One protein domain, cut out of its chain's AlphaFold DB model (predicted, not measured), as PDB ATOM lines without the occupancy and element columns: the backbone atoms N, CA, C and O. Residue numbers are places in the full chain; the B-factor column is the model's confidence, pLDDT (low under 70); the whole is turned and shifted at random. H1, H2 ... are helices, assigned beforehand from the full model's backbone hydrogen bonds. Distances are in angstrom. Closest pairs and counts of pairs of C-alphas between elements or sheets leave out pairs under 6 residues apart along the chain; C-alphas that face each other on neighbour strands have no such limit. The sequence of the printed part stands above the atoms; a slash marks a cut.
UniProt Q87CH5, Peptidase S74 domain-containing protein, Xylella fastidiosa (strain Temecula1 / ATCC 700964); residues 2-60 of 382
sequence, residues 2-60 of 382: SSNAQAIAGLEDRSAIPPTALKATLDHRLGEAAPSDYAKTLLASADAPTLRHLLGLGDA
ATOM      1  N   SER A   2       7.565  -0.499   7.688       63.19
ATOM      2  CA  SER A   2       7.356  -1.666   6.817       63.19
ATOM      3  C   SER A   2       6.057  -1.526   6.020       63.19
ATOM      4  O   SER A   2       5.057  -1.040   6.553       63.19
ATOM      5  N   SER A   3       6.062  -1.910   4.745       78.50
ATOM      6  CA  SER A   3       4.863  -1.891   3.894       78.50
ATOM      7  C   SER A   3       3.916  -3.057   4.217       78.50
ATOM      8  O   SER A   3       4.357  -4.114   4.669       78.50
ATOM      9  N   ASN A   4       2.615  -2.920   3.920       79.44
ATOM     10  CA  ASN A   4       1.646  -4.019   4.088       79.44
ATOM     11  C   ASN A   4       2.094  -5.306   3.365       79.44
ATOM     12  O   ASN A   4       1.878  -6.401   3.870       79.44
ATOM     13  N   ALA A   5       2.768  -5.180   2.214       80.88
ATOM     14  CA  ALA A   5       3.292  -6.316   1.457       80.88
ATOM     15  C   ALA A   5       4.412  -7.063   2.205       80.88
ATOM     16  O   ALA A   5       4.426  -8.292   2.225       80.88
ATOM     17  N   GLN A   6       5.321  -6.337   2.866       79.88
ATOM     18  CA  GLN A   6       6.383  -6.947   3.674       79.88
ATOM     19  C   GLN A   6       5.826  -7.646   4.920       79.88
ATOM     20  O   GLN A   6       6.296  -8.731   5.258       79.88
ATOM     21  N   ALA A   7       4.800  -7.072   5.559       80.81
ATOM     22  CA  ALA A   7       4.143  -7.671   6.723       80.81
ATOM     23  C   ALA A   7       3.350  -8.947   6.382       80.81
ATOM     24  O   ALA A   7       3.351  -9.892   7.168       80.81
ATOM     25  N   ILE A   8       2.704  -9.006   5.212       82.00
ATOM     26  CA  ILE A   8       2.018 -10.216   4.723       82.00
ATOM     27  C   ILE A   8       3.031 -11.321   4.392       82.00
ATOM     28  O   ILE A   8       2.814 -12.478   4.744       82.00
ATOM     29  N   ALA A   9       4.149 -10.966   3.753       83.00
ATOM     30  CA  ALA A   9       5.193 -11.916   3.371       83.00
ATOM     31  C   ALA A   9       6.130 -12.321   4.529       83.00
ATOM     32  O   ALA A   9       6.959 -13.210   4.353       83.00
ATOM     33  N   GLY A  10       6.030 -11.671   5.697       78.38
ATOM     34  CA  GLY A  10       6.915 -11.916   6.843       78.38
ATOM     35  C   GLY A  10       8.381 -11.539   6.591       78.38
ATOM     36  O   GLY A  10       9.271 -12.095   7.225       78.38
ATOM     37  N   LEU A  11       8.643 -10.625   5.652       79.56
ATOM     38  CA  LEU A  11       9.992 -10.288   5.172       79.56
ATOM     39  C   LEU A  11      10.697  -9.200   5.998       79.56
ATOM     40  O   LEU A  11      11.815  -8.817   5.663       79.56
ATOM     41  N   GLU A  12      10.058  -8.678   7.048       73.81
ATOM     42  CA  GLU A  12      10.617  -7.608   7.875       73.81
ATOM     43  C   GLU A  12      10.690  -8.002   9.356       73.81
ATOM     44  O   GLU A  12       9.673  -8.192  10.016       73.81
ATOM     45  N   ASP A  13      11.919  -8.106   9.867       74.25
ATOM     46  CA  ASP A  13      12.280  -8.597  11.205       74.25
ATOM     47  C   ASP A  13      12.715  -7.483  12.179       74.25
ATOM     48  O   ASP A  13      12.900  -7.729  13.370       74.25
ATOM     49  N   ARG A  14      12.896  -6.251  11.685       70.62
ATOM     50  CA  ARG A  14      13.533  -5.141  12.428       70.62
ATOM     51  C   ARG A  14      12.606  -3.987  12.803       70.62
ATOM     52  O   ARG A  14      13.009  -3.124  13.580       70.62
ATOM     53  N   SER A  15      11.385  -3.956  12.276       72.44
ATOM     54  CA  SER A  15      10.429  -2.860  12.484       72.44
ATOM     55  C   SER A  15       9.203  -3.340  13.265       72.44
ATOM     56  O   SER A  15       8.668  -4.409  12.983       72.44
ATOM     57  N   ALA A  16       8.697  -2.533  14.204       78.38
ATOM     58  CA  ALA A  16       7.400  -2.795  14.833       78.38
ATOM     59  C   ALA A  16       6.266  -2.718  13.787       78.38
ATOM     60  O   ALA A  16       6.223  -1.778  12.988       78.38
ATOM     61  N   ILE A  17       5.352  -3.695  13.795       76.94
ATOM     62  CA  ILE A  17       4.239  -3.791  12.836       76.94
ATOM     63  C   ILE A  17       3.191  -2.713  13.169       76.94
ATOM     64  O   ILE A  17       2.620  -2.748  14.262       76.94
ATOM     65  N   PRO A  18       2.893  -1.760  12.262       82.25
ATOM     66  CA  PRO A  18       1.826  -0.793  12.496       82.25
ATOM     67  C   PRO A  18       0.447  -1.485  12.489       82.25
ATOM     68  O   PRO A  18       0.270  -2.479  11.781       82.25
ATOM     69  N   PRO A  19      -0.569  -0.961  13.205       84.19
ATOM     70  CA  PRO A  19      -1.910  -1.558  13.254       84.19
ATOM     71  C   PRO A  19      -2.535  -1.825  11.877       84.19
ATOM     72  O   PRO A  19      -3.249  -2.806  11.694       84.19
ATOM     73  N   THR A  20      -2.230  -0.982  10.889       85.50
ATOM     74  CA  THR A  20      -2.659  -1.153   9.495       85.50
ATOM     75  C   THR A  20      -2.061  -2.397   8.842       85.50
ATOM     76  O   THR A  20      -2.773  -3.119   8.148       85.50
ATOM     77  N   ALA A  21      -0.786  -2.682   9.103       85.12
ATOM     78  CA  ALA A  21      -0.122  -3.884   8.621       85.12
ATOM     79  C   ALA A  21      -0.629  -5.135   9.354       85.12
ATOM     80  O   ALA A  21      -0.870  -6.146   8.705       85.12
ATOM     81  N   LEU A  22      -0.896  -5.061  10.667       85.12
ATOM     82  CA  LEU A  22      -1.522  -6.167  11.408       85.12
ATOM     83  C   LEU A  22      -2.919  -6.492  10.861       85.12
ATOM     84  O   LEU A  22      -3.225  -7.662  10.637       85.12
ATOM     85  N   LYS A  23      -3.746  -5.469  10.603       86.88
ATOM     86  CA  LYS A  23      -5.051  -5.644   9.949       86.88
ATOM     87  C   LYS A  23      -4.886  -6.320   8.587       86.88
ATOM     88  O   LYS A  23      -5.556  -7.311   8.339       86.88
ATOM     89  N   ALA A  24      -3.963  -5.847   7.747       85.19
ATOM     90  CA  ALA A  24      -3.714  -6.437   6.429       85.19
ATOM     91  C   ALA A  24      -3.262  -7.907   6.509       85.19
ATOM     92  O   ALA A  24      -3.733  -8.735   5.733       85.19
ATOM     93  N   THR A  25      -2.396  -8.261   7.463       85.94
ATOM     94  CA  THR A  25      -1.988  -9.655   7.687       85.94
ATOM     95  C   THR A  25      -3.161 -10.514   8.168       85.94
ATOM     96  O   THR A  25      -3.296 -11.655   7.732       85.94
ATOM     97  N   LEU A  26      -4.023  -9.991   9.046       85.81
ATOM     98  CA  LEU A  26      -5.211 -10.709   9.518       85.81
ATOM     99  C   LEU A  26      -6.256 -10.883   8.410       85.81
ATOM    100  O   LEU A  26      -6.721 -12.004   8.221       85.81
ATOM    101  N   ASP A  27      -6.550  -9.837   7.637       86.25
ATOM    102  CA  ASP A  27      -7.441  -9.909   6.473       86.25
ATOM    103  C   ASP A  27      -6.892 -10.884   5.418       86.25
ATOM    104  O   ASP A  27      -7.642 -11.676   4.857       86.25
ATOM    105  N   HIS A  28      -5.572 -10.907   5.183       84.81
ATOM    106  CA  HIS A  28      -4.950 -11.887   4.286       84.81
ATOM    107  C   HIS A  28      -5.091 -13.325   4.809       84.81
ATOM    108  O   HIS A  28      -5.281 -14.258   4.035       84.81
ATOM    109  N   ARG A  29      -4.963 -13.534   6.125       84.19
ATOM    110  CA  ARG A  29      -5.002 -14.880   6.719       84.19
ATOM    111  C   ARG A  29      -6.407 -15.433   6.886       84.19
ATOM    112  O   ARG A  29      -6.584 -16.641   6.775       84.19
ATOM    113  N   LEU A  30      -7.361 -14.584   7.244       84.06
ATOM    114  CA  LEU A  30      -8.702 -14.999   7.650       84.06
ATOM    115  C   LEU A  30      -9.776 -14.601   6.626       84.06
ATOM    116  O   LEU A  30     -10.888 -15.117   6.700       84.06
ATOM    117  N   GLY A  31      -9.443 -13.734   5.666       80.88
ATOM    118  CA  GLY A  31     -10.384 -13.057   4.775       80.88
ATOM    119  C   GLY A  31     -10.718 -11.652   5.286       80.88
ATOM    120  O   GLY A  31     -10.747 -11.413   6.495       80.88
ATOM    121  N   GLU A  32     -10.963 -10.710   4.371       80.00
ATOM    122  CA  GLU A  32     -11.356  -9.343   4.729       80.00
ATOM    123  C   GLU A  32     -12.633  -9.369   5.590       80.00
ATOM    124  O   GLU A  32     -13.610 -10.034   5.241       80.00
ATOM    125  N   ALA A  33     -12.615  -8.676   6.733       76.50
ATOM    126  CA  ALA A  33     -13.709  -8.648   7.718       76.50
ATOM    127  C   ALA A  33     -14.005  -9.978   8.455       76.50
ATOM    128  O   ALA A  33     -15.079 -10.140   9.042       76.50
ATOM    129  N   ALA A  34     -13.058 -10.917   8.492       78.12
ATOM    130  CA  ALA A  34     -13.194 -12.139   9.280       78.12
ATOM    131  C   ALA A  34     -13.088 -11.904  10.813       78.12
ATOM    132  O   ALA A  34     -12.364 -11.007  11.251       78.12
ATOM    133  N   PRO A  35     -13.756 -12.727  11.655       80.62
ATOM    134  CA  PRO A  35     -14.621 -13.845  11.280       80.62
ATOM    135  C   PRO A  35     -15.917 -13.358  10.624       80.62
ATOM    136  O   PRO A  35     -16.508 -12.375  11.077       80.62
ATOM    137  N   SER A  36     -16.364 -14.066   9.584       82.62
ATOM    138  CA  SER A  36     -17.649 -13.786   8.937       82.62
ATOM    139  C   SER A  36     -18.799 -13.919   9.936       82.62
ATOM    140  O   SER A  36     -18.687 -14.619  10.948       82.62
ATOM    141  N   ASP A  37     -19.932 -13.284   9.647       83.44
ATOM    142  CA  ASP A  37     -21.099 -13.369  10.530       83.44
ATOM    143  C   ASP A  37     -21.592 -14.816  10.701       83.44
ATOM    144  O   ASP A  37     -21.996 -15.190  11.798       83.44
ATOM    145  N   TYR A  38     -21.429 -15.666   9.678       81.88
ATOM    146  CA  TYR A  38     -21.675 -17.110   9.766       81.88
ATOM    147  C   TYR A  38     -20.728 -17.832  10.741       81.88
ATOM    148  O   TYR A  38     -21.147 -18.677  11.528       81.88
ATOM    149  N   ALA A  39     -19.434 -17.500  10.732       83.06
ATOM    150  CA  ALA A  39     -18.497 -18.092  11.685       83.06
ATOM    151  C   ALA A  39     -18.828 -17.662  13.123       83.06
ATOM    152  O   ALA A  39     -18.764 -18.476  14.043       83.06
ATOM    153  N   LYS A  40     -19.238 -16.401  13.319       84.25
ATOM    154  CA  LYS A  40     -19.677 -15.900  14.630       84.25
ATOM    155  C   LYS A  40     -20.930 -16.621  15.122       84.25
ATOM    156  O   LYS A  40     -20.966 -16.988  16.293       84.25
ATOM    157  N   THR A  41     -21.927 -16.859  14.264       86.31
ATOM    158  CA  THR A  41     -23.134 -17.606  14.661       86.31
ATOM    159  C   THR A  41     -22.820 -19.058  15.006       86.31
ATOM    160  O   THR A  41     -23.353 -19.565  15.990       86.31
ATOM    161  N   LEU A  42     -21.911 -19.709  14.272       86.25
ATOM    162  CA  LEU A  42     -21.480 -21.073  14.583       86.25
ATOM    163  C   LEU A  42     -20.769 -21.154  15.945       86.25
ATOM    164  O   LEU A  42     -21.117 -21.999  16.771       86.25
ATOM    165  N   LEU A  43     -19.817 -20.245  16.203       84.62
ATOM    166  CA  LEU A  43     -19.070 -20.189  17.467       84.62
ATOM    167  C   LEU A  43     -19.942 -19.798  18.670       84.62
ATOM    168  O   LEU A  43     -19.616 -20.173  19.793       84.62
ATOM    169  N   ALA A  44     -21.023 -19.045  18.455       85.88
ATOM    170  CA  ALA A  44     -21.919 -18.587  19.518       85.88
ATOM    171  C   ALA A  44     -23.036 -19.587  19.876       85.88
ATOM    172  O   ALA A  44     -23.825 -19.315  20.782       85.88
ATOM    173  N   SER A  45     -23.147 -20.717  19.169       85.94
ATOM    174  CA  SER A  45     -24.212 -21.697  19.416       85.94
ATOM    175  C   SER A  45     -24.092 -22.351  20.805       85.94
ATOM    176  O   SER A  45     -23.008 -22.740  21.237       85.94
ATOM    177  N   ALA A  46     -25.217 -22.451  21.526       80.44
ATOM    178  CA  ALA A  46     -25.249 -22.859  22.937       80.44
ATOM    179  C   ALA A  46     -25.423 -24.376  23.162       80.44
ATOM    180  O   ALA A  46     -25.137 -24.866  24.255       80.44
ATOM    181  N   ASP A  47     -25.880 -25.125  22.153       83.25
ATOM    182  CA  ASP A  47     -26.091 -26.570  22.243       83.25
ATOM    183  C   ASP A  47     -25.772 -27.312  20.934       83.25
ATOM    184  O   ASP A  47     -25.736 -26.754  19.833       83.25
ATOM    185  N   ALA A  48     -25.504 -28.614  21.073       80.06
ATOM    186  CA  ALA A  48     -25.125 -29.477  19.960       80.06
ATOM    187  C   ALA A  48     -26.208 -29.596  18.862       80.06
ATOM    188  O   ALA A  48     -25.830 -29.662  17.692       80.06
ATOM    189  N   PRO A  49     -27.527 -29.631  19.162       79.56
ATOM    190  CA  PRO A  49     -28.568 -29.562  18.131       79.56
ATOM    191  C   PRO A  49     -28.483 -28.297  17.268       79.56
ATOM    192  O   PRO A  49     -28.471 -28.397  16.042       79.56
ATOM    193  N   THR A  50     -28.337 -27.124  17.888       80.12
ATOM    194  CA  THR A  50     -28.248 -25.841  17.179       80.12
ATOM    195  C   THR A  50     -27.001 -25.780  16.299       80.12
ATOM    196  O   THR A  50     -27.083 -25.372  15.142       80.12
ATOM    197  N   LEU A  51     -25.853 -26.255  16.798       85.69
ATOM    198  CA  LEU A  51     -24.619 -26.325  16.009       85.69
ATOM    199  C   LEU A  51     -24.765 -27.247  14.786       85.69
ATOM    200  O   LEU A  51     -24.338 -26.885  13.693       85.69
ATOM    201  N   ARG A  52     -25.402 -28.418  14.932       85.06
ATOM    202  CA  ARG A  52     -25.649 -29.342  13.804       85.06
ATOM    203  C   ARG A  52     -26.576 -28.737  12.758       85.06
ATOM    204  O   ARG A  52     -26.302 -28.878  11.568       85.06
ATOM    205  N   HIS A  53     -27.616 -28.030  13.199       81.62
ATOM    206  CA  HIS A  53     -28.523 -27.323  12.300       81.62
ATOM    207  C   HIS A  53     -27.793 -26.228  11.510       81.62
ATOM    208  O   HIS A  53     -27.932 -26.162  10.291       81.62
ATOM    209  N   LEU A  54     -26.947 -25.429  12.173       82.88
ATOM    210  CA  LEU A  54     -26.127 -24.407  11.512       82.88
ATOM    211  C   LEU A  54     -25.120 -25.004  10.516       82.88
ATOM    212  O   LEU A  54     -24.872 -24.392   9.483       82.88
ATOM    213  N   LEU A  55     -24.585 -26.201  10.785       83.12
ATOM    214  CA  LEU A  55     -23.731 -26.947   9.850       83.12
ATOM    215  C   LEU A  55     -24.505 -27.634   8.709       83.12
ATOM    216  O   LEU A  55     -23.875 -28.194   7.813       83.12
ATOM    217  N   GLY A  56     -25.840 -27.634   8.740       77.44
ATOM    218  CA  GLY A  56     -26.672 -28.337   7.760       77.44
ATOM    219  C   GLY A  56     -26.613 -29.866   7.864       77.44
ATOM    220  O   GLY A  56     -26.909 -30.555   6.889       77.44
ATOM    221  N   LEU A  57     -26.222 -30.419   9.018       80.19
ATOM    222  CA  LEU A  57     -26.207 -31.866   9.245       80.19
ATOM    223  C   LEU A  57     -27.635 -32.354   9.526       80.19
ATOM    224  O   LEU A  57     -28.248 -31.941  10.508       80.19
ATOM    225  N   GLY A  58     -28.163 -33.223   8.662       72.12
ATOM    226  CA  GLY A  58     -29.508 -33.787   8.807       72.12
ATOM    227  C   GLY A  58     -29.612 -34.834   9.924       72.12
ATOM    228  O   GLY A  58     -28.660 -35.570  10.189       72.12
ATOM    229  N   ASP A  59     -30.798 -34.941  10.531       66.88
ATOM    230  CA  ASP A  59     -31.073 -35.797  11.700       66.88
ATOM    231  C   ASP A  59     -30.750 -37.288  11.480       66.88
ATOM    232  O   ASP A  59     -30.349 -37.990  12.409       66.88
ATOM    233  N   ALA A  60     -30.858 -37.771  10.238       62.66
ATOM    234  CA  ALA A  60     -30.604 -39.167   9.877       62.66
ATOM    235  C   ALA A  60     -29.135 -39.603  10.051       62.66
ATOM    236  O   ALA A  60     -28.867 -40.786  10.228       62.66
TER     237      ALA A  60
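Overview. This is residues 2 to 60 of the 382 residues of the protein "Peptidase S74 domain-containing protein" of Xylella fastidiosa (strain Temecula1 / ATCC 700964) (UniProt Q87CH5). Look for a thin, drawn-out rod with a small pair of helices toward each end: H2, the longest helix, packs on H1 in one part, and H3 and H4 are near each other in the other, with residues 31 to 36 as the bridge. The link of residues 10 to 18 folds back from the end of H1 to bring the start of H2 close to the start of H1, and Arg 14 on this link lies at one tip of the rod, Ala 60 at the other. The printed part has 59 residues, with four named helices in the order H1, H2, H3, H4 and no named strand; the class is all helix, with 32 residues in the helices. It is extended, with a radius of gyration of the C-alphas of 17.6 A, and spans 55 by 18 by 16 A.

Along the chain. Find C-alpha 19 at (-1.910, -1.558, 13.254); from there H2, residues 19 to 30, runs 16.1 A to C-alpha 30 at (-8.702, -14.999, 7.650). Go back along the numbers to H1, residues 4 to 9, which begins at C-alpha 4 at (1.646, -4.019, 4.088) and is 8.7 A long. Past H2, look for H3 at residues 37 to 43, 9.9 A long. H4, residues 48 to 54, is also 9.9 A long and ends at C-alpha 54 at (-26.127, -24.407, 11.512).

Arrangement. Start at H2, which touches H1; their closest C-alphas are those of Ala 21 and Asn 4, 4.9 A apart. These two helices run the same way at a steep tilt of 46 degrees. Move on past residues 31 to 36 and you reach H3, which is apart from H2. H3 and H4 are close but not clearly touching, with 2 pairs of C-alphas within 8 A; the closest are those of Leu 42 and Leu 51, 6.3 A apart. They run opposite ways at a shallow tilt of 17 degrees. H1 is apart from H3 and H4, and H2 is apart from H4. In the backbones of H1, H2, H3 and H4, every O i to N i+4 pair is within hydrogen-bond range.

Size, cuts and confidence. Compare Arg 14 with Ala 60: their C-alphas, the two farthest apart, are 55.8 A from each other. From the first to the last printed C-alpha, Ser 2 to Ala 60, it is 53.4 A. The printed part has no cut. The link from H3 to H4 is tight, and those from H1 to H2 and from H2 to H3 are short. In the B-factor column of this model, the mean pLDDT of the printed part is 80.7; look for values under 70 at residue 2 and residues 59 to 60.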